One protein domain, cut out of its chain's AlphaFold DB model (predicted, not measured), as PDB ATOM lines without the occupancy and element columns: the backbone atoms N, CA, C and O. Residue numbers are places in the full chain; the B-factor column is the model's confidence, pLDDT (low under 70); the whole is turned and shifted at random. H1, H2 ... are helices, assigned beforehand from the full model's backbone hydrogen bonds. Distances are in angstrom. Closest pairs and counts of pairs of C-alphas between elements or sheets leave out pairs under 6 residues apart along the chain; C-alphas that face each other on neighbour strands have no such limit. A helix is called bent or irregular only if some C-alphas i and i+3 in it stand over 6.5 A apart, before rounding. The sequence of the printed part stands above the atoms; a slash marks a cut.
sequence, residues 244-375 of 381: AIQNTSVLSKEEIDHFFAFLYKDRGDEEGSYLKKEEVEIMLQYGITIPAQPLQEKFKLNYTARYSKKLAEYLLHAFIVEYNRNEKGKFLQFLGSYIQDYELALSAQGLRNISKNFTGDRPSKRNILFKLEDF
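This is residues 244 to 375 of the 381 residues of an uncharacterized protein of Chitinophagaceae bacterium (UniProt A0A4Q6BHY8). Helices H3 and H4 make a V in the middle, joined at Asn 324; H5 and H6 pack on H4, while H1 and H2 form a steep corner on the side of the V opposite to H6. Long links run round these short helices, and the last stretch, residues 358 to 375, runs from H6 past H3 back toward H1. The printed part has 132 residues with six named helices, in the order H1 H2 H3 H4 H5 H6, and no named strand. Its class is all helix, though 64 of the 132 residues, under half, are in named elements. The whole is compact, with a radius of gyration of the C-alphas of 14.1 A, and rounded, with spans of 38 by 31 by 29 A.

The longest helix is H3, residues 309 to 323. With Ile 320 alone it only just touches H4, residues 325 to 338, with 3 pairs of C-alphas within 8 A; the closest C-alphas are those of Ile 320 and Lys 328, 6.1 A apart, at a steep tilt of 47 degrees. H4 is the hub, touching three helices. It touches H5, residues 340 to 346, at 57 degrees, a steep tilt; the closest C-alphas, of Gly 336 and Glu 343, are 4.0 A apart. With residues 328 to 333 alone, H4 touches H6, residues 348 to 357; the closest C-alphas, of Gly 329 and Ser 355, are 6.7 A apart. H5 and H6 touch only at the corner, with the C-alphas of Ala 345 and Leu 351 closest at 4.0 A. H1, residues 253 to 263, is close to H3 but not clearly touching, at a shallow tilt of 18 degrees, opposite ways; their closest C-alphas, of Leu 263 and Ala 312, are 7.9 A apart. H1 only just touches H2, residues 277 to 283, with 3 pairs of C-alphas within 8 A, the closest being Leu 263 and Val 280 at 7.3 A. Every O i to N i+4 pair is within hydrogen-bond range in H2, H3 and H6; the counts are 5 of 7 in H1, 7 of 10 in H4 and 0 of 3 in H5, where 3 of 4 O i to N i+3 pairs are within range.

H3 is 21.0 A long, H4 20.2 A, H1 16.0 A, H6 14.7 A, H5 10.6 A and H2 10.0 A, from first to last C-alpha. H1 begins at C-alpha 253 (209.579, 415.818, 260.782), and H6 ends at C-alpha 357 (210.892, 397.372, 239.526). H4 and H5 are irregular, with C-alphas 326 and 329 8.1 A apart and C-alphas 341 and 344 7.8 A apart; H1 is only just irregular, with C-alphas 259 and 262 6.9 A apart.

The two C-alphas farthest apart are those of Ala 292 and Arg 366, at 41.0 A. The printed part has no cut. The links H1 to H2 and H2 to H3 are long, with 13 and 25 residues. Mean pLDDT of the printed part is 80.5, with values under 70 at residues 244 to 251, 266 to 271 and 365 to 370.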
ATOM      1  N   ALA A 244     199.046 406.376 259.254       65.56
ATOM      2  CA  ALA A 244     200.443 406.793 259.278       65.56
ATOM      3  C   ALA A 244     201.348 405.573 259.072       65.56
ATOM      4  O   ALA A 244     201.196 404.559 259.758       65.56
ATOM      5  N   ILE A 245     202.309 405.663 258.152       67.19
ATOM      6  CA  ILE A 245     203.321 404.616 258.017       67.19
ATOM      7  C   ILE A 245     204.219 404.723 259.244       67.19
ATOM      8  O   ILE A 245     204.807 405.778 259.482       67.19
ATOM      9  N   GLN A 246     204.314 403.650 260.039       56.03
ATOM     10  CA  GLN A 246     205.240 403.610 261.166       56.03
ATOM     11  C   GLN A 246     206.671 403.709 260.634       56.03
ATOM     12  O   GLN A 246     207.287 402.717 260.254       56.03
ATOM     13  N   ASN A 247     207.195 404.929 260.587       52.84
ATOM     14  CA  ASN A 247     208.622 405.167 260.554       52.84
ATOM     15  C   ASN A 247     209.073 404.873 261.984       52.84
ATOM     16  O   ASN A 247     208.718 405.614 262.900       52.84
ATOM     17  N   THR A 248     209.688 403.720 262.226       44.00
ATOM     18  CA  THR A 248     210.154 403.316 263.557       44.00
ATOM     19  C   THR A 248     211.073 404.401 264.112       44.00
ATOM     20  O   THR A 248     212.238 404.391 263.766       44.00
ATOM     21  N   SER A 249     210.555 405.359 264.893       46.97
ATOM     22  CA  SER A 249     211.235 406.265 265.842       46.97
ATOM     23  C   SER A 249     212.613 406.877 265.482       46.97
ATOM     24  O   SER A 249     213.307 407.322 266.389       46.97
ATOM     25  N   VAL A 250     213.029 406.912 264.211       58.75
ATOM     26  CA  VAL A 250     214.406 407.267 263.808       58.75
ATOM     27  C   VAL A 250     214.509 408.665 263.185       58.75
ATOM     28  O   VAL A 250     215.562 409.272 263.312       58.75
ATOM     29  N   LEU A 251     213.444 409.206 262.573       65.94
ATOM     30  CA  LEU A 251     213.470 410.530 261.928       65.94
ATOM     31  C   LEU A 251     212.411 411.492 262.481       65.94
ATOM     32  O   LEU A 251     211.227 411.157 262.563       65.94
ATOM     33  N   SER A 252     212.840 412.710 262.800       72.81
ATOM     34  CA  SER A 252     211.997 413.882 263.057       72.81
ATOM     35  C   SER A 252     211.315 414.382 261.778       72.81
ATOM     36  O   SER A 252     211.721 414.056 260.658       72.81
ATOM     37  N   LYS A 253     210.269 415.205 261.928       73.25
ATOM     38  CA  LYS A 253     209.579 415.818 260.782       73.25
ATOM     39  C   LYS A 253     210.549 416.666 259.957       73.25
ATOM     40  O   LYS A 253     210.536 416.593 258.735       73.25
ATOM     41  N   GLU A 254     211.425 417.405 260.626       73.81
ATOM     42  CA  GLU A 254     212.440 418.251 260.010       73.81
ATOM     43  C   GLU A 254     213.430 417.439 259.165       73.81
ATOM     44  O   GLU A 254     213.839 417.885 258.094       73.81
ATOM     45  N   GLU A 255     213.797 416.234 259.607       75.12
ATOM     46  CA  GLU A 255     214.681 415.336 258.855       75.12
ATOM     47  C   GLU A 255     213.987 414.724 257.635       75.12
ATOM     48  O   GLU A 255     214.609 414.600 256.580       75.12
ATOM     49  N   ILE A 256     212.696 414.397 257.745       79.44
ATOM     50  CA  ILE A 256     211.880 413.952 256.607       79.44
ATOM     51  C   ILE A 256     211.760 415.092 255.586       79.44
ATOM     52  O   ILE A 256     212.077 414.905 254.411       79.44
ATOM     53  N   ASP A 257     211.385 416.291 256.030       77.25
ATOM     54  CA  ASP A 257     211.258 417.471 255.169       77.25
ATOM     55  C   ASP A 257     212.598 417.824 254.499       77.25
ATOM     56  O   ASP A 257     212.642 418.185 253.318       77.25
ATOM     57  N   HIS A 258     213.715 417.681 255.227       80.25
ATOM     58  CA  HIS A 258     215.060 417.876 254.682       80.25
ATOM     59  C   HIS A 258     215.414 416.822 253.635       80.25
ATOM     60  O   HIS A 258     215.938 417.189 252.579       80.25
ATOM     61  N   PHE A 259     215.097 415.548 253.884       83.31
ATOM     62  CA  PHE A 259     215.355 414.472 252.934       83.31
ATOM     63  C   PHE A 259     214.610 414.716 251.622       83.31
ATOM     64  O   PHE A 259     215.225 414.770 250.561       83.31
ATOM     65  N   PHE A 260     213.294 414.939 251.683       86.88
ATOM     66  CA  PHE A 260     212.447 415.119 250.499       86.88
ATOM     67  C   PHE A 260     212.633 416.468 249.798       86.88
ATOM     68  O   PHE A 260     212.061 416.696 248.730       86.88
ATOM     69  N   ALA A 261     213.488 417.347 250.325       83.69
ATOM     70  CA  ALA A 261     213.776 418.627 249.701       83.69
ATOM     71  C   ALA A 261     214.372 418.509 248.289       83.69
ATOM     72  O   ALA A 261     214.289 419.468 247.525       83.69
ATOM     73  N   PHE A 262     214.932 417.353 247.906       86.56
ATOM     74  CA  PHE A 262     215.389 417.113 246.530       86.56
ATOM     75  C   PHE A 262     214.259 417.222 245.489       86.56
ATOM     76  O   PHE A 262     214.538 417.467 244.318       86.56
ATOM     77  N   LEU A 263     212.992 417.058 245.894       89.00
ATOM     78  CA  LEU A 263     211.844 417.171 244.991       89.00
ATOM     79  C   LEU A 263     211.591 418.618 244.541       89.00
ATOM     80  O   LEU A 263     211.129 418.823 243.422       89.00
ATOM     81  N   TYR A 264     211.912 419.614 245.372       86.75
ATOM     82  CA  TYR A 264     211.605 421.024 245.085       86.75
ATOM     83  C   TYR A 264     212.824 421.960 245.066       86.75
ATOM     84  O   TYR A 264     212.710 423.092 244.599       86.75
ATOM     85  N   LYS A 265     213.992 421.549 245.584       79.88
ATOM     86  CA  LYS A 265     215.206 422.381 245.557       79.88
ATOM     87  C   LYS A 265     215.788 422.434 244.145       79.88
ATOM     88  O   LYS A 265     216.380 421.462 243.686       79.88
ATOM     89  N   ASP A 266     215.698 423.602 243.522       67.25
ATOM     90  CA  ASP A 266     216.415 423.933 242.291       67.25
ATOM     91  C   ASP A 266     217.924 424.118 242.571       67.25
ATOM     92  O   ASP A 266     218.314 424.757 243.557       67.25
ATOM     93  N   ARG A 267     218.790 423.523 241.742       60.56
ATOM     94  CA  ARG A 267     220.260 423.622 241.847       60.56
ATOM     95  C   ARG A 267     220.963 424.035 240.546       60.56
ATOM     96  O   ARG A 267     222.184 423.889 240.464       60.56
ATOM     97  N   GLY A 268     220.245 424.615 239.584       52.94
ATOM     98  CA  GLY A 268     220.860 425.375 238.494       52.94
ATOM     99  C   GLY A 268     220.382 425.007 237.092       52.94
ATOM    100  O   GLY A 268     220.350 423.831 236.716       52.94
ATOM    101  N   ASP A 269     220.165 426.081 236.329       52.19
ATOM    102  CA  ASP A 269     219.641 426.201 234.963       52.19
ATOM    103  C   ASP A 269     218.102 426.138 234.880       52.19
ATOM    104  O   ASP A 269     217.461 425.469 235.679       52.19
ATOM    105  N   GLU A 270     217.518 426.878 233.927       56.00
ATOM    106  CA  GLU A 270     216.089 427.239 233.745       56.00
ATOM    107  C   GLU A 270     215.069 426.064 233.681       56.00
ATOM    108  O   GLU A 270     213.899 426.270 233.361       56.00
ATOM    109  N   GLU A 271     215.487 424.827 233.970       60.00
ATOM    110  CA  GLU A 271     214.719 423.577 233.874       60.00
ATOM    111  C   GLU A 271     213.795 423.283 235.082       60.00
ATOM    112  O   GLU A 271     212.918 422.422 234.975       60.00
ATOM    113  N   GLY A 272     213.936 423.995 236.208       73.75
ATOM    114  CA  GLY A 272     213.034 423.895 237.369       73.75
ATOM    115  C   GLY A 272     213.305 422.707 238.308       73.75
ATOM    116  O   GLY A 272     214.440 422.267 238.448       73.75
ATOM    117  N   SER A 273     212.273 422.210 239.001       83.75
ATOM    118  CA  SER A 273     212.327 421.107 239.983       83.75
ATOM    119  C   SER A 273     211.314 419.998 239.652       83.75
ATOM    120  O   SER A 273     210.477 420.175 238.764       83.75
ATOM    121  N   TYR A 274     211.362 418.858 240.361       90.00
ATOM    122  CA  TYR A 274     210.395 417.764 240.168       90.00
ATOM    123  C   TYR A 274     208.968 418.169 240.548       90.00
ATOM    124  O   TYR A 274     208.029 417.802 239.846       90.00
ATOM    125  N   LEU A 275     208.825 418.893 241.661       91.12
ATOM    126  CA  LEU A 275     207.576 419.414 242.214       91.12
ATOM    127  C   LEU A 275     207.790 420.838 242.724       91.12
ATOM    128  O   LEU A 275     208.921 421.252 243.009       91.12
ATOM    129  N   LYS A 276     206.701 421.582 242.896       90.31
ATOM    130  CA  LYS A 276     206.714 422.840 243.643       90.31
ATOM    131  C   LYS A 276     206.848 422.562 245.138       90.31
ATOM    132  O   LYS A 276     206.457 421.504 245.634       90.31
ATOM    133  N   LYS A 277     207.374 423.536 245.883       86.69
ATOM    134  CA  LYS A 277     207.552 423.405 247.333       86.69
ATOM    135  C   LYS A 277     206.217 423.160 248.042       86.69
ATOM    136  O   LYS A 277     206.143 422.300 248.912       86.69
ATOM    137  N   GLU A 278     205.168 423.856 247.617       88.56
ATOM    138  CA  GLU A 278     203.825 423.759 248.193       88.56
ATOM    139  C   GLU A 278     203.226 422.354 248.010       88.56
ATOM    140  O   GLU A 278     202.550 421.845 248.898       88.56
ATOM    141  N   GLU A 279     203.510 421.691 246.884       89.75
ATOM    142  CA  GLU A 279     203.034 420.329 246.593       89.75
ATOM    143  C   GLU A 279     203.693 419.301 247.526       89.75
ATOM    144  O   GLU A 279     203.030 418.409 248.061       89.75
ATOM    145  N   VAL A 280     204.993 419.464 247.790       88.00
ATOM    146  CA  VAL A 280     205.734 418.613 248.733       88.00
ATOM    147  C   VAL A 280     205.289 418.870 250.176       88.00
ATOM    148  O   VAL A 280     205.126 417.921 250.940       88.00
ATOM    149  N   GLU A 281     205.030 420.127 250.545       84.44
ATOM    150  CA  GLU A 281     204.486 420.489 251.861       84.44
ATOM    151  C   GLU A 281     203.089 419.890 252.095       84.44
ATOM    152  O   GLU A 281     202.810 419.426 253.199       84.44
ATOM    153  N   ILE A 282     202.232 419.829 251.067       85.69
ATOM    154  CA  ILE A 282     200.931 419.138 251.138       85.69
ATOM    155  C   ILE A 282     201.130 417.633 251.346       85.69
ATOM    156  O   ILE A 282     200.488 417.038 252.211       85.69
ATOM    157  N   MET A 283     202.031 417.018 250.575       89.88
ATOM    158  CA  MET A 283     202.320 415.585 250.666       89.88
ATOM    159  C   MET A 283     202.841 415.181 252.057       89.88
ATOM    160  O   MET A 283     202.502 414.109 252.552       89.88
ATOM    161  N   LEU A 284     203.642 416.039 252.699       84.50
ATOM    162  CA  LEU A 284     204.297 415.776 253.988       84.50
ATOM    163  C   LEU A 284     203.650 416.499 255.179       84.50
ATOM    164  O   LEU A 284     204.176 416.443 256.294       84.50
ATOM    165  N   GLN A 285     202.496 417.148 254.991       80.69
ATOM    166  CA  GLN A 285     201.826 417.952 256.023       80.69
ATOM    167  C   GLN A 285     201.676 417.187 257.349       80.69
ATOM    168  O   GLN A 285     201.928 417.739 258.428       80.69
ATOM    169  N   TYR A 286     201.326 415.902 257.241       76.44
ATOM    170  CA  TYR A 286     201.135 414.958 258.343       76.44
ATOM    171  C   TYR A 286     202.222 413.867 258.373       76.44
ATOM    172  O   TYR A 286     201.970 412.748 258.819       76.44
ATOM    173  N   GLY A 287     203.419 414.172 257.865       80.69
ATOM    174  CA  GLY A 287     204.492 413.201 257.658       80.69
ATOM    175  C   GLY A 287     204.162 412.194 256.553       80.69
ATOM    176  O   GLY A 287     203.377 412.475 255.650       80.69
ATOM    177  N   ILE A 288     204.756 411.001 256.627       84.44
ATOM    178  CA  ILE A 288     204.542 409.922 255.650       84.44
ATOM    179  C   ILE A 288     203.248 409.173 256.000       84.44
ATOM    180  O   ILE A 288     203.260 408.103 256.614       84.44
ATOM    181  N   THR A 289     202.117 409.773 255.641       81.75
ATOM    182  CA  THR A 289     200.778 409.288 255.995       81.75
ATOM    183  C   THR A 289     199.969 408.976 254.747       81.75
ATOM    184  O   THR A 289     199.831 409.823 253.873       81.75
ATOM    185  N   ILE A 290     199.397 407.771 254.669       82.38
ATOM    186  CA  ILE A 290     198.466 407.408 253.596       82.38
ATOM    187  C   ILE A 290     197.095 407.998 253.959       82.38
ATOM    188  O   ILE A 290     196.523 407.611 254.987       82.38
ATOM    189  N   PRO A 291     196.548 408.934 253.166       78.81
ATOM    190  CA  PRO A 291     195.243 409.511 253.440       78.81
ATOM    191  C   PRO A 291     194.134 408.473 253.225       78.81
ATOM    192  O   PRO A 291     194.261 407.562 252.410       78.81
ATOM    193  N   ALA A 292     193.017 408.649 253.934       73.50
ATOM    194  CA  ALA A 292     191.806 407.831 253.799       73.50
ATOM    195  C   ALA A 292     191.329 407.707 252.343       73.50
ATOM    196  O   ALA A 292     190.867 406.655 251.904       73.50
ATOM    197  N   GLN A 293     191.455 408.804 251.598       77.06
ATOM    198  CA  GLN A 293     191.229 408.852 250.165       77.06
ATOM    199  C   GLN A 293     192.454 409.484 249.502       77.06
ATOM    200  O   GLN A 293     192.930 410.514 249.990       77.06
ATOM    201  N   PRO A 294     192.973 408.895 248.410       86.19
ATOM    202  CA  PRO A 294     193.995 409.525 247.585       86.19
ATOM    203  C   PRO A 294     193.591 410.937 247.167       86.19
ATOM    204  O   PRO A 294     192.404 411.228 246.994       86.19
ATOM    205  N   LEU A 295     194.582 411.797 246.949       85.69
ATOM    206  CA  LEU A 295     194.353 413.138 246.439       85.69
ATOM    207  C   LEU A 295     193.628 413.057 245.085       85.69
ATOM    208  O   LEU A 295     194.029 412.287 244.206       85.69
ATOM    209  N   GLN A 296     192.544 413.827 244.935       80.31
ATOM    210  CA  GLN A 296     191.741 413.830 243.707       80.31
ATOM    211  C   GLN A 296     192.570 414.302 242.508       80.31
ATOM    212  O   GLN A 296     192.593 413.638 241.474       80.31
ATOM    213  N   GLU A 297     193.303 415.402 242.678       89.31
ATOM    214  CA  GLU A 297     194.269 415.906 241.704       89.31
ATOM    215  C   GLU A 297     195.685 415.601 242.192       89.31
ATOM    216  O   GLU A 297     196.250 416.328 243.006       89.31
ATOM    217  N   LYS A 298     196.244 414.481 241.729       92.88
ATOM    218  CA  LYS A 298     197.605 414.068 242.087       92.88
ATOM    219  C   LYS A 298     198.648 414.966 241.419       92.88
ATOM    220  O   LYS A 298     198.472 415.406 240.284       92.88
ATOM    221  N   PHE A 299     199.773 415.158 242.094       94.38
ATOM    222  CA  PHE A 299     200.915 415.880 241.550       94.38
ATOM    223  C   PHE A 299     201.631 415.043 240.492       94.38
ATOM    224  O   PHE A 299     201.739 413.822 240.617       94.38
ATOM    225  N   LYS A 300     202.150 415.694 239.453       94.00
ATOM    226  CA  LYS A 300     202.898 415.035 238.380       94.00
ATOM    227  C   LYS A 300     204.360 415.440 238.456       94.00
ATOM    228  O   LYS A 300     204.654 416.632 238.462       94.00
ATOM    229  N   LEU A 301     205.265 414.462 238.470       92.12
ATOM    230  CA  LEU A 301     206.696 414.750 238.497       92.12
ATOM    231  C   LEU A 301     207.149 415.345 237.157       92.12
ATOM    232  O   LEU A 301     206.905 414.786 236.085       92.12
ATOM    233  N   ASN A 302     207.827 416.487 237.220       89.75
ATOM    234  CA  ASN A 302     208.449 417.108 236.060       89.75
ATOM    235  C   ASN A 302     209.817 416.467 235.790       89.75
ATOM    236  O   ASN A 302     210.786 416.728 236.505       89.75
ATOM    237  N   TYR A 303     209.894 415.613 234.767       87.38
ATOM    238  CA  TYR A 303     211.150 414.975 234.380       87.38
ATOM    239  C   TYR A 303     211.881 415.754 233.292       87.38
ATOM    240  O   TYR A 303     211.322 416.034 232.231       87.38
ATOM    241  N   THR A 304     213.173 415.989 233.507       81.06
ATOM    242  CA  THR A 304     214.089 416.543 232.500       81.06
ATOM    243  C   THR A 304     215.319 415.648 232.347       81.06
ATOM    244  O   THR A 304     215.482 414.653 233.063       81.06
ATOM    245  N   ALA A 305     216.218 415.981 231.416       75.94
ATOM    246  CA  ALA A 305     217.490 415.267 231.272       75.94
ATOM    247  C   ALA A 305     218.321 415.296 232.571       75.94
ATOM    248  O   ALA A 305     219.041 414.343 232.877       75.94
ATOM    249  N   ARG A 306     218.193 416.381 233.344       74.94
ATOM    250  CA  ARG A 306     218.822 416.576 234.653       74.94
ATOM    251  C   ARG A 306     217.996 415.983 235.789       74.94
ATOM    252  O   ARG A 306     218.527 415.234 236.608       74.94
ATOM    253  N   TYR A 307     216.695 416.247 235.792       79.00
ATOM    254  CA  TYR A 307     215.739 415.726 236.766       79.00
ATOM    255  C   TYR A 307     215.105 414.434 236.242       79.00
ATOM    256  O   TYR A 307     213.914 414.358 235.959       79.00
ATOM    257  N   SER A 308     215.920 413.394 236.055       85.31
ATOM    258  CA  SER A 308     215.444 412.131 235.473       85.31
ATOM    259  C   SER A 308     214.606 411.309 236.460       85.31
ATOM    260  O   SER A 308     214.818 411.370 237.674       85.31
ATOM    261  N   LYS A 309     213.715 410.458 235.940       87.56
ATOM    262  CA  LYS A 309     212.966 409.478 236.743       87.56
ATOM    263  C   LYS A 309     213.891 408.569 237.563       87.56
ATOM    264  O   LYS A 309     213.667 408.380 238.751       87.56
ATOM    265  N   LYS A 310     214.982 408.090 236.960       87.31
ATOM    266  CA  LYS A 310     215.968 407.217 237.618       87.31
ATOM    267  C   LYS A 310     216.618 407.876 238.836       87.31
ATOM    268  O   LYS A 310     216.853 407.212 239.838       87.31
ATOM    269  N   LEU A 311     216.893 409.180 238.775       85.81
ATOM    270  CA  LEU A 311     217.434 409.925 239.915       85.81
ATOM    271  C   LEU A 311     216.402 410.073 241.045       85.81
ATOM    272  O   LEU A 311     216.759 409.871 242.204       85.81
ATOM    273  N   ALA A 312     215.136 410.346 240.716       88.31
ATOM    274  CA  ALA A 312     214.056 410.383 241.702       88.31
ATOM    275  C   ALA A 312     213.856 409.012 242.367       88.31
ATOM    276  O   ALA A 312     213.844 408.918 243.590       88.31
ATOM    277  N   GLU A 313     213.784 407.934 241.580       90.62
ATOM    278  CA  GLU A 313     213.642 406.566 242.092       90.62
ATOM    279  C   GLU A 313     214.851 406.128 242.921       90.62
ATOM    280  O   GLU A 313     214.672 405.481 243.947       90.62
ATOM    281  N   TYR A 314     216.072 406.520 242.541       89.44
ATOM    282  CA  TYR A 314     217.275 406.271 243.337       89.44
ATOM    283  C   TYR A 314     217.192 406.916 244.727       89.44
ATOM    284  O   TYR A 314     217.430 406.241 245.729       89.44
ATOM    285  N   LEU A 315     216.830 408.201 244.798       87.88
ATOM    286  CA  LEU A 315     216.727 408.933 246.065       87.88
ATOM    287  C   LEU A 315     215.565 408.412 246.923       87.88
ATOM    288  O   LEU A 315     215.742 408.154 248.111       87.88
ATOM    289  N   LEU A 316     214.400 408.164 246.323       91.69
ATOM    290  CA  LEU A 316     213.253 407.577 247.020       91.69
ATOM    291  C   LEU A 316     213.541 406.144 247.498       91.69
ATOM    292  O   LEU A 316     213.159 405.774 248.603       91.69
ATOM    293  N   HIS A 317     214.237 405.324 246.709       91.00
ATOM    294  CA  HIS A 317     214.635 403.981 247.132       91.00
ATOM    295  C   HIS A 317     215.659 404.011 248.258       91.00
ATOM    296  O   HIS A 317     215.552 403.209 249.183       91.00
ATOM    297  N   ALA A 318     216.619 404.937 248.218       87.50
ATOM    298  CA  ALA A 318     217.554 405.124 249.319       87.50
ATOM    299  C   ALA A 318     216.811 405.423 250.632       87.50
ATOM    300  O   ALA A 318     217.126 404.815 251.650       87.50
ATOM    301  N   PHE A 319     215.764 406.255 250.586       86.06
ATOM    302  CA  PHE A 319     214.891 406.484 251.740       86.06
ATOM    303  C   PHE A 319     214.238 405.193 252.248       86.06
ATOM    304  O   PHE A 319     214.265 404.908 253.443       86.06
ATOM    305  N   ILE A 320     213.675 404.386 251.339       87.06
ATOM    306  CA  ILE A 320     213.039 403.113 251.703       87.06
ATOM    307  C   ILE A 320     214.047 402.176 252.358       87.06
ATOM    308  O   ILE A 320     213.743 401.610 253.398       87.06
ATOM    309  N   VAL A 321     215.225 401.982 251.767       85.00
ATOM    310  CA  VAL A 321     216.230 401.049 252.299       85.00
ATOM    311  C   VAL A 321     216.692 401.462 253.691       85.00
ATOM    312  O   VAL A 321     216.830 400.590 254.549       85.00
ATOM    313  N   GLU A 322     216.895 402.760 253.907       80.56
ATOM    314  CA  GLU A 322     217.455 403.279 255.151       80.56
ATOM    315  C   GLU A 322     216.411 403.358 256.278       80.56
ATOM    316  O   GLU A 322     216.711 402.998 257.414       80.56
ATOM    317  N   TYR A 323     215.171 403.765 255.972       78.69
ATOM    318  CA  TYR A 323     214.178 404.122 257.000       78.69
ATOM    319  C   TYR A 323     212.876 403.309 256.956       78.69
ATOM    320  O   TYR A 323     212.182 403.200 257.963       78.69
ATOM    321  N   ASN A 324     212.527 402.686 255.823       76.19
ATOM    322  CA  ASN A 324     211.217 402.045 255.629       76.19
ATOM    323  C   ASN A 324     211.294 400.680 254.924       76.19
ATOM    324  O   ASN A 324     210.359 400.284 254.224       76.19
ATOM    325  N   ARG A 325     212.388 399.927 255.109       77.75
ATOM    326  CA  ARG A 325     212.693 398.728 254.303       77.75
ATOM    327  C   ARG A 325     211.578 397.685 254.340       77.75
ATOM    328  O   ARG A 325     211.212 397.134 253.304       77.75
ATOM    329  N   ASN A 326     211.013 397.458 255.524       78.75
ATOM    330  CA  ASN A 326     209.932 396.491 255.750       78.75
ATOM    331  C   ASN A 326     208.552 397.023 255.330       78.75
ATOM    332  O   ASN A 326     207.602 396.258 255.215       78.75
ATOM    333  N   GLU A 327     208.453 398.324 255.062       84.56
ATOM    334  CA  GLU A 327     207.219 399.033 254.728       84.56
ATOM    335  C   GLU A 327     207.236 399.563 253.284       84.56
ATOM    336  O   GLU A 327     206.435 400.425 252.925       84.56
ATOM    337  N   LYS A 328     208.114 399.018 252.421       87.38
ATOM    338  CA  LYS A 328     208.244 399.396 251.000       87.38
ATOM    339  C   LYS A 328     206.890 399.472 250.295       87.38
ATOM    340  O   LYS A 328     206.626 400.422 249.567       87.38
ATOM    341  N   GLY A 329     206.021 398.485 250.524       90.00
ATOM    342  CA  GLY A 329     204.683 398.456 249.933       90.00
ATOM    343  C   GLY A 329     203.817 399.644 250.364       90.00
ATOM    344  O   GLY A 329     203.262 400.333 249.512       90.00
ATOM    345  N   LYS A 330     203.763 399.933 251.670       87.88
ATOM    346  CA  LYS A 330     203.006 401.076 252.200       87.88
ATOM    347  C   LYS A 330     203.597 402.398 251.726       87.88
ATOM    348  O   LYS A 330     202.856 403.299 251.361       87.88
ATOM    349  N   PHE A 331     204.921 402.514 251.664       90.94
ATOM    350  CA  PHE A 331     205.570 403.726 251.172       90.94
ATOM    351  C   PHE A 331     205.233 403.999 249.700       90.94
ATOM    352  O   PHE A 331     204.932 405.130 249.328       90.94
ATOM    353  N   LEU A 332     205.200 402.962 248.860       92.38
ATOM    354  CA  LEU A 332     204.757 403.099 247.470       92.38
ATOM    355  C   LEU A 332     203.272 403.479 247.373       92.38
ATOM    356  O   LEU A 332     202.909 404.263 246.502       92.38
ATOM    357  N   GLN A 333     202.422 402.981 248.275       91.94
ATOM    358  CA  GLN A 333     201.024 403.414 248.371       91.94
ATOM    359  C   GLN A 333     200.905 404.880 248.795       91.94
ATOM    360  O   GLN A 333     200.117 405.603 248.197       91.94
ATOM    361  N   PHE A 334     201.720 405.333 249.753       93.12
ATOM    362  CA  PHE A 334     201.829 406.747 250.118       93.12
ATOM    363  C   PHE A 334     202.178 407.600 248.900       93.12
ATOM    364  O   PHE A 334     201.444 408.532 248.591       93.12
ATOM    365  N   LEU A 335     203.221 407.239 248.144       94.12
ATOM    366  CA  LEU A 335     203.548 407.952 246.907       94.12
ATOM    367  C   LEU A 335     202.369 407.935 245.925       94.12
ATOM    368  O   LEU A 335     202.024 408.977 245.381       94.12
ATOM    369  N   GLY A 336     201.701 406.793 245.745       93.62
ATOM    370  CA  GLY A 336     200.533 406.670 244.869       93.62
ATOM    371  C   GLY A 336     199.311 407.478 245.315       93.62
ATOM    372  O   GLY A 336     198.477 407.825 244.479       93.62
ATOM    373  N   SER A 337     199.201 407.821 246.600       91.75
ATOM    374  CA  SER A 337     198.129 408.672 247.121       91.75
ATOM    375  C   SER A 337     198.285 410.146 246.750       91.75
ATOM    376  O   SER A 337     197.278 410.849 246.725       91.75
ATOM    377  N   TYR A 338     199.504 410.604 246.448       92.69
ATOM    378  CA  TYR A 338     199.804 412.018 246.183       92.69
ATOM    379  C   TYR A 338     200.384 412.278 244.790       92.69
ATOM    380  O   TYR A 338     200.156 413.349 244.235       92.69
ATOM    381  N   ILE A 339     201.112 411.320 244.214       95.19
ATOM    382  CA  ILE A 339     201.878 411.477 242.975       95.19
ATOM    383  C   ILE A 339     201.309 410.555 241.895       95.19
ATOM    384  O   ILE A 339     201.225 409.338 242.065       95.19
ATOM    385  N   GLN A 340     200.954 411.141 240.753       94.06
ATOM    386  CA  GLN A 340     200.326 410.457 239.624       94.06
ATOM    387  C   GLN A 340     201.192 409.309 239.089       94.06
ATOM    388  O   GLN A 340     200.690 408.225 238.805       94.06
ATOM    389  N   ASP A 341     202.507 409.513 239.014       92.00
ATOM    390  CA  ASP A 341     203.488 408.528 238.547       92.00
ATOM    391  C   ASP A 341     203.477 407.203 239.327       92.00
ATOM    392  O   ASP A 341     203.871 406.162 238.793       92.00
ATOM    393  N   TYR A 342     203.009 407.230 240.576       93.56
ATOM    394  CA  TYR A 342     202.941 406.071 241.465       93.56
ATOM    395  C   TYR A 342     201.507 405.581 241.700       93.56
ATOM    396  O   TYR A 342     201.298 404.674 242.500       93.56
ATOM    397  N   GLU A 343     200.511 406.121 240.993       92.62
ATOM    398  CA  GLU A 343     199.089 405.813 241.200       92.62
ATOM    399  C   GLU A 343     198.770 404.311 241.123       92.62
ATOM    400  O   GLU A 343     197.953 403.800 241.891       92.62
ATOM    401  N   LEU A 344     199.466 403.568 240.257       90.25
ATOM    402  CA  LEU A 344     199.282 402.118 240.129       90.25
ATOM    403  C   LEU A 344     199.568 401.359 241.436       90.25
ATOM    404  O   LEU A 344     199.024 400.268 241.629       90.25
ATOM    405  N   ALA A 345     200.361 401.927 242.352       91.38
ATOM    406  CA  ALA A 345     200.651 401.344 243.661       91.38
ATOM    407  C   ALA A 345     199.412 401.252 244.569       91.38
ATOM    408  O   ALA A 345     199.416 400.476 245.523       91.38
ATOM    409  N   LEU A 346     198.337 401.983 244.261       88.62
ATOM    410  CA  LEU A 346     197.058 401.876 244.967       88.62
ATOM    411  C   LEU A 346     196.314 400.569 244.644       88.62
ATOM    412  O   LEU A 346     195.460 400.134 245.413       88.62
ATOM    413  N   SER A 347     196.649 399.913 243.528       90.56
ATOM    414  CA  SER A 347     196.106 398.602 243.160       90.56
ATOM    415  C   SER A 347     197.027 397.469 243.619       90.56
ATOM    416  O   SER A 347     198.249 397.581 243.540       90.56
ATOM    417  N   ALA A 348     196.467 396.327 244.031       84.00
ATOM    418  CA  ALA A 348     197.270 395.181 244.473       84.00
ATOM    419  C   ALA A 348     198.237 394.671 243.384       84.00
ATOM    420  O   ALA A 348     199.387 394.335 243.674       84.00
ATOM    421  N   GLN A 349     197.791 394.641 242.124       82.88
ATOM    422  CA  GLN A 349     198.618 394.200 240.999       82.88
ATOM    423  C   GLN A 349     199.684 395.238 240.627       82.88
ATOM    424  O   GLN A 349     200.847 394.883 240.428       82.88
ATOM    425  N   GLY A 350     199.323 396.522 240.578       83.81
ATOM    426  CA  GLY A 350     200.271 397.594 240.285       83.81
ATOM    427  C   GLY A 350     201.325 397.756 241.380       83.81
ATOM    428  O   GLY A 350     202.499 397.936 241.064       83.81
ATOM    429  N   LEU A 351     200.957 397.557 242.649       89.31
ATOM    430  CA  LEU A 351     201.899 397.539 243.765       89.31
ATOM    431  C   LEU A 351     202.935 396.421 243.628       89.31
ATOM    432  O   LEU A 351     204.125 396.662 243.821       89.31
ATOM    433  N   ARG A 352     202.508 395.205 243.258       85.38
ATOM    434  CA  ARG A 352     203.430 394.084 243.006       85.38
ATOM    435  C   ARG A 352     204.410 394.410 241.878       85.38
ATOM    436  O   ARG A 352     205.595 394.115 242.012       85.38
ATOM    437  N   ASN A 353     203.933 395.038 240.806       83.62
ATOM    438  CA  ASN A 353     204.760 395.397 239.655       83.62
ATOM    439  C   ASN A 353     205.760 396.514 239.990       83.62
ATOM    440  O   ASN A 353     206.955 396.358 239.752       83.62
ATOM    441  N   ILE A 354     205.299 397.612 240.598       85.62
ATOM    442  CA  ILE A 354     206.173 398.726 240.993       85.62
ATOM    443  C   ILE A 354     207.182 398.259 242.040       85.62
ATOM    444  O   ILE A 354     208.367 398.535 241.905       85.62
ATOM    445  N   SER A 355     206.757 397.497 243.052       84.69
ATOM    446  CA  SER A 355     207.659 397.031 244.112       84.69
ATOM    447  C   SER A 355     208.809 396.162 243.583       84.69
ATOM    448  O   SER A 355     209.926 396.266 244.094       84.69
ATOM    449  N   LYS A 356     208.575 395.359 242.534       82.31
ATOM    450  CA  LYS A 356     209.629 394.585 241.852       82.31
ATOM    451  C   LYS A 356     210.608 395.473 241.079       82.31
ATOM    452  O   LYS A 356     211.805 395.226 241.131       82.31
ATOM    453  N   ASN A 357     210.102 396.509 240.412       75.38
ATOM    454  CA  ASN A 357     210.892 397.372 239.526       75.38
ATOM    455  C   ASN A 357     211.570 398.546 240.250       75.38
ATOM    456  O   ASN A 357     212.433 399.212 239.691       75.38
ATOM    457  N   PHE A 358     211.194 398.810 241.501       82.06
ATOM    458  CA  PHE A 358     211.763 399.875 242.315       82.06
ATOM    459  C   PHE A 358     213.048 399.391 243.005       82.06
ATOM    460  O   PHE A 358     213.017 399.019 244.181       82.06
ATOM    461  N   THR A 359     214.149 399.307 242.253       74.38
ATOM    462  CA  THR A 359     215.433 398.690 242.663       74.38
ATOM    463  C   THR A 359     216.475 399.687 243.177       74.38
ATOM    464  O   THR A 359     217.450 399.281 243.807       74.38
ATOM    465  N   GLY A 360     216.271 400.991 242.948       75.38
ATOM    466  CA  GLY A 360     217.174 402.047 243.414       75.38
ATOM    467  C   GLY A 360     218.547 402.032 242.759       75.38
ATOM    468  O   GLY A 360     219.548 402.324 243.413       75.38
ATOM    469  N   ASP A 361     218.608 401.683 241.476       81.50
ATOM    470  CA  ASP A 361     219.860 401.668 240.735       81.50
ATOM    471  C   ASP A 361     220.465 403.072 240.646       81.50
ATOM    472  O   ASP A 361     219.850 404.021 240.152       81.50
ATOM    473  N   ARG A 362     221.711 403.206 241.118       77.81
ATOM    474  CA  ARG A 362     222.393 404.500 241.166       77.81
ATOM    475  C   ARG A 362     222.588 405.061 239.748       77.81
ATOM    476  O   ARG A 362     223.177 404.380 238.902       77.81
ATOM    477  N   PRO A 363     222.177 406.313 239.471       76.62
ATOM    478  CA  PRO A 363     222.454 406.954 238.192       76.62
ATOM    479  C   PRO A 363     223.964 407.152 237.985       76.62
ATOM    480  O   PRO A 363     224.744 407.233 238.937       76.62
ATOM    481  N   SER A 364     224.404 407.228 236.723       70.69
ATOM    482  CA  SER A 364     225.835 407.350 236.409       70.69
ATOM    483  C   SER A 364     226.451 408.610 237.039       70.69
ATOM    484  O   SER A 364     225.828 409.674 237.048       70.69
ATOM    485  N   LYS A 365     227.705 408.517 237.516       59.78
ATOM    486  CA  LYS A 365     228.415 409.592 238.249       59.78
ATOM    487  C   LYS A 365     228.440 410.959 237.542       59.78
ATOM    488  O   LYS A 365     228.671 411.959 238.208       59.78
ATOM    489  N   ARG A 366     228.231 411.015 236.219       55.91
ATOM    490  CA  ARG A 366     228.248 412.263 235.433       55.91
ATOM    491  C   ARG A 366     226.922 413.045 235.463       55.91
ATOM    492  O   ARG A 366     226.923 414.183 235.018       55.91
ATOM    493  N   ASN A 367     225.847 412.481 236.031       53.47
ATOM    494  CA  ASN A 367     224.496 413.075 236.049       53.47
ATOM    495  C   ASN A 367     223.945 413.317 237.470       53.47
ATOM    496  O   ASN A 367     222.746 413.510 237.650       53.47
ATOM    497  N   ILE A 368     224.791 413.262 238.504       61.94
ATOM    498  CA  ILE A 368     224.347 413.404 239.896       61.94
ATOM    499  C   ILE A 368     224.424 414.882 240.305       61.94
ATOM    500  O   ILE A 368     225.463 415.347 240.767       61.94
ATOM    501  N   LEU A 369     223.316 415.610 240.140       62.97
ATOM    502  CA  LEU A 369     223.132 416.965 240.695       62.97
ATOM    503  C   LEU A 369     222.933 416.944 242.219       62.97
ATOM    504  O   LEU A 369     223.266 417.897 242.927       62.97
ATOM    505  N   PHE A 370     222.407 415.823 242.716       67.50
ATOM    506  CA  PHE A 370     222.041 415.583 244.105       67.50
ATOM    507  C   PHE A 370     222.876 414.455 244.686       67.50
ATOM    508  O   PHE A 370     222.698 413.290 244.334       67.50
ATOM    509  N   LYS A 371     223.790 414.789 245.593       72.94
ATOM    510  CA  LYS A 371     224.478 413.785 246.400       72.94
ATOM    511  C   LYS A 371     223.508 413.294 247.467       72.94
ATOM    512  O   LYS A 371     222.932 414.117 248.168       72.94
ATOM    513  N   LEU A 372     223.307 411.980 247.570       73.31
ATOM    514  CA  LEU A 372     222.415 411.384 248.576       73.31
ATOM    515  C   LEU A 372     222.808 411.848 249.989       73.31
ATOM    516  O   LEU A 372     221.957 412.138 250.821       73.31
ATOM    517  N   GLU A 373     224.110 412.008 250.206       77.94
ATOM    518  CA  GLU A 373     224.723 412.476 251.444       77.94
ATOM    519  C   GLU A 373     224.290 413.903 251.844       77.94
ATOM    520  O   GLU A 373     224.385 414.260 253.014       77.94
ATOM    521  N   ASP A 374     223.789 414.717 250.905       75.88
ATOM    522  CA  ASP A 374     223.279 416.064 251.195       75.88
ATOM    523  C   ASP A 374     221.896 416.038 251.879       75.88
ATOM    524  O   ASP A 374     221.484 417.038 252.475       75.88
ATOM    525  N   PHE A 375     221.176 414.917 251.767       72.75
ATOM    526  CA  PHE A 375     219.775 414.755 252.180       72.75
ATOM    527  C   PHE A 375     219.598 413.812 253.365       72.75
ATOM    528  O   PHE A 375     218.559 413.846 254.020       72.75
TER     529      PHE A 375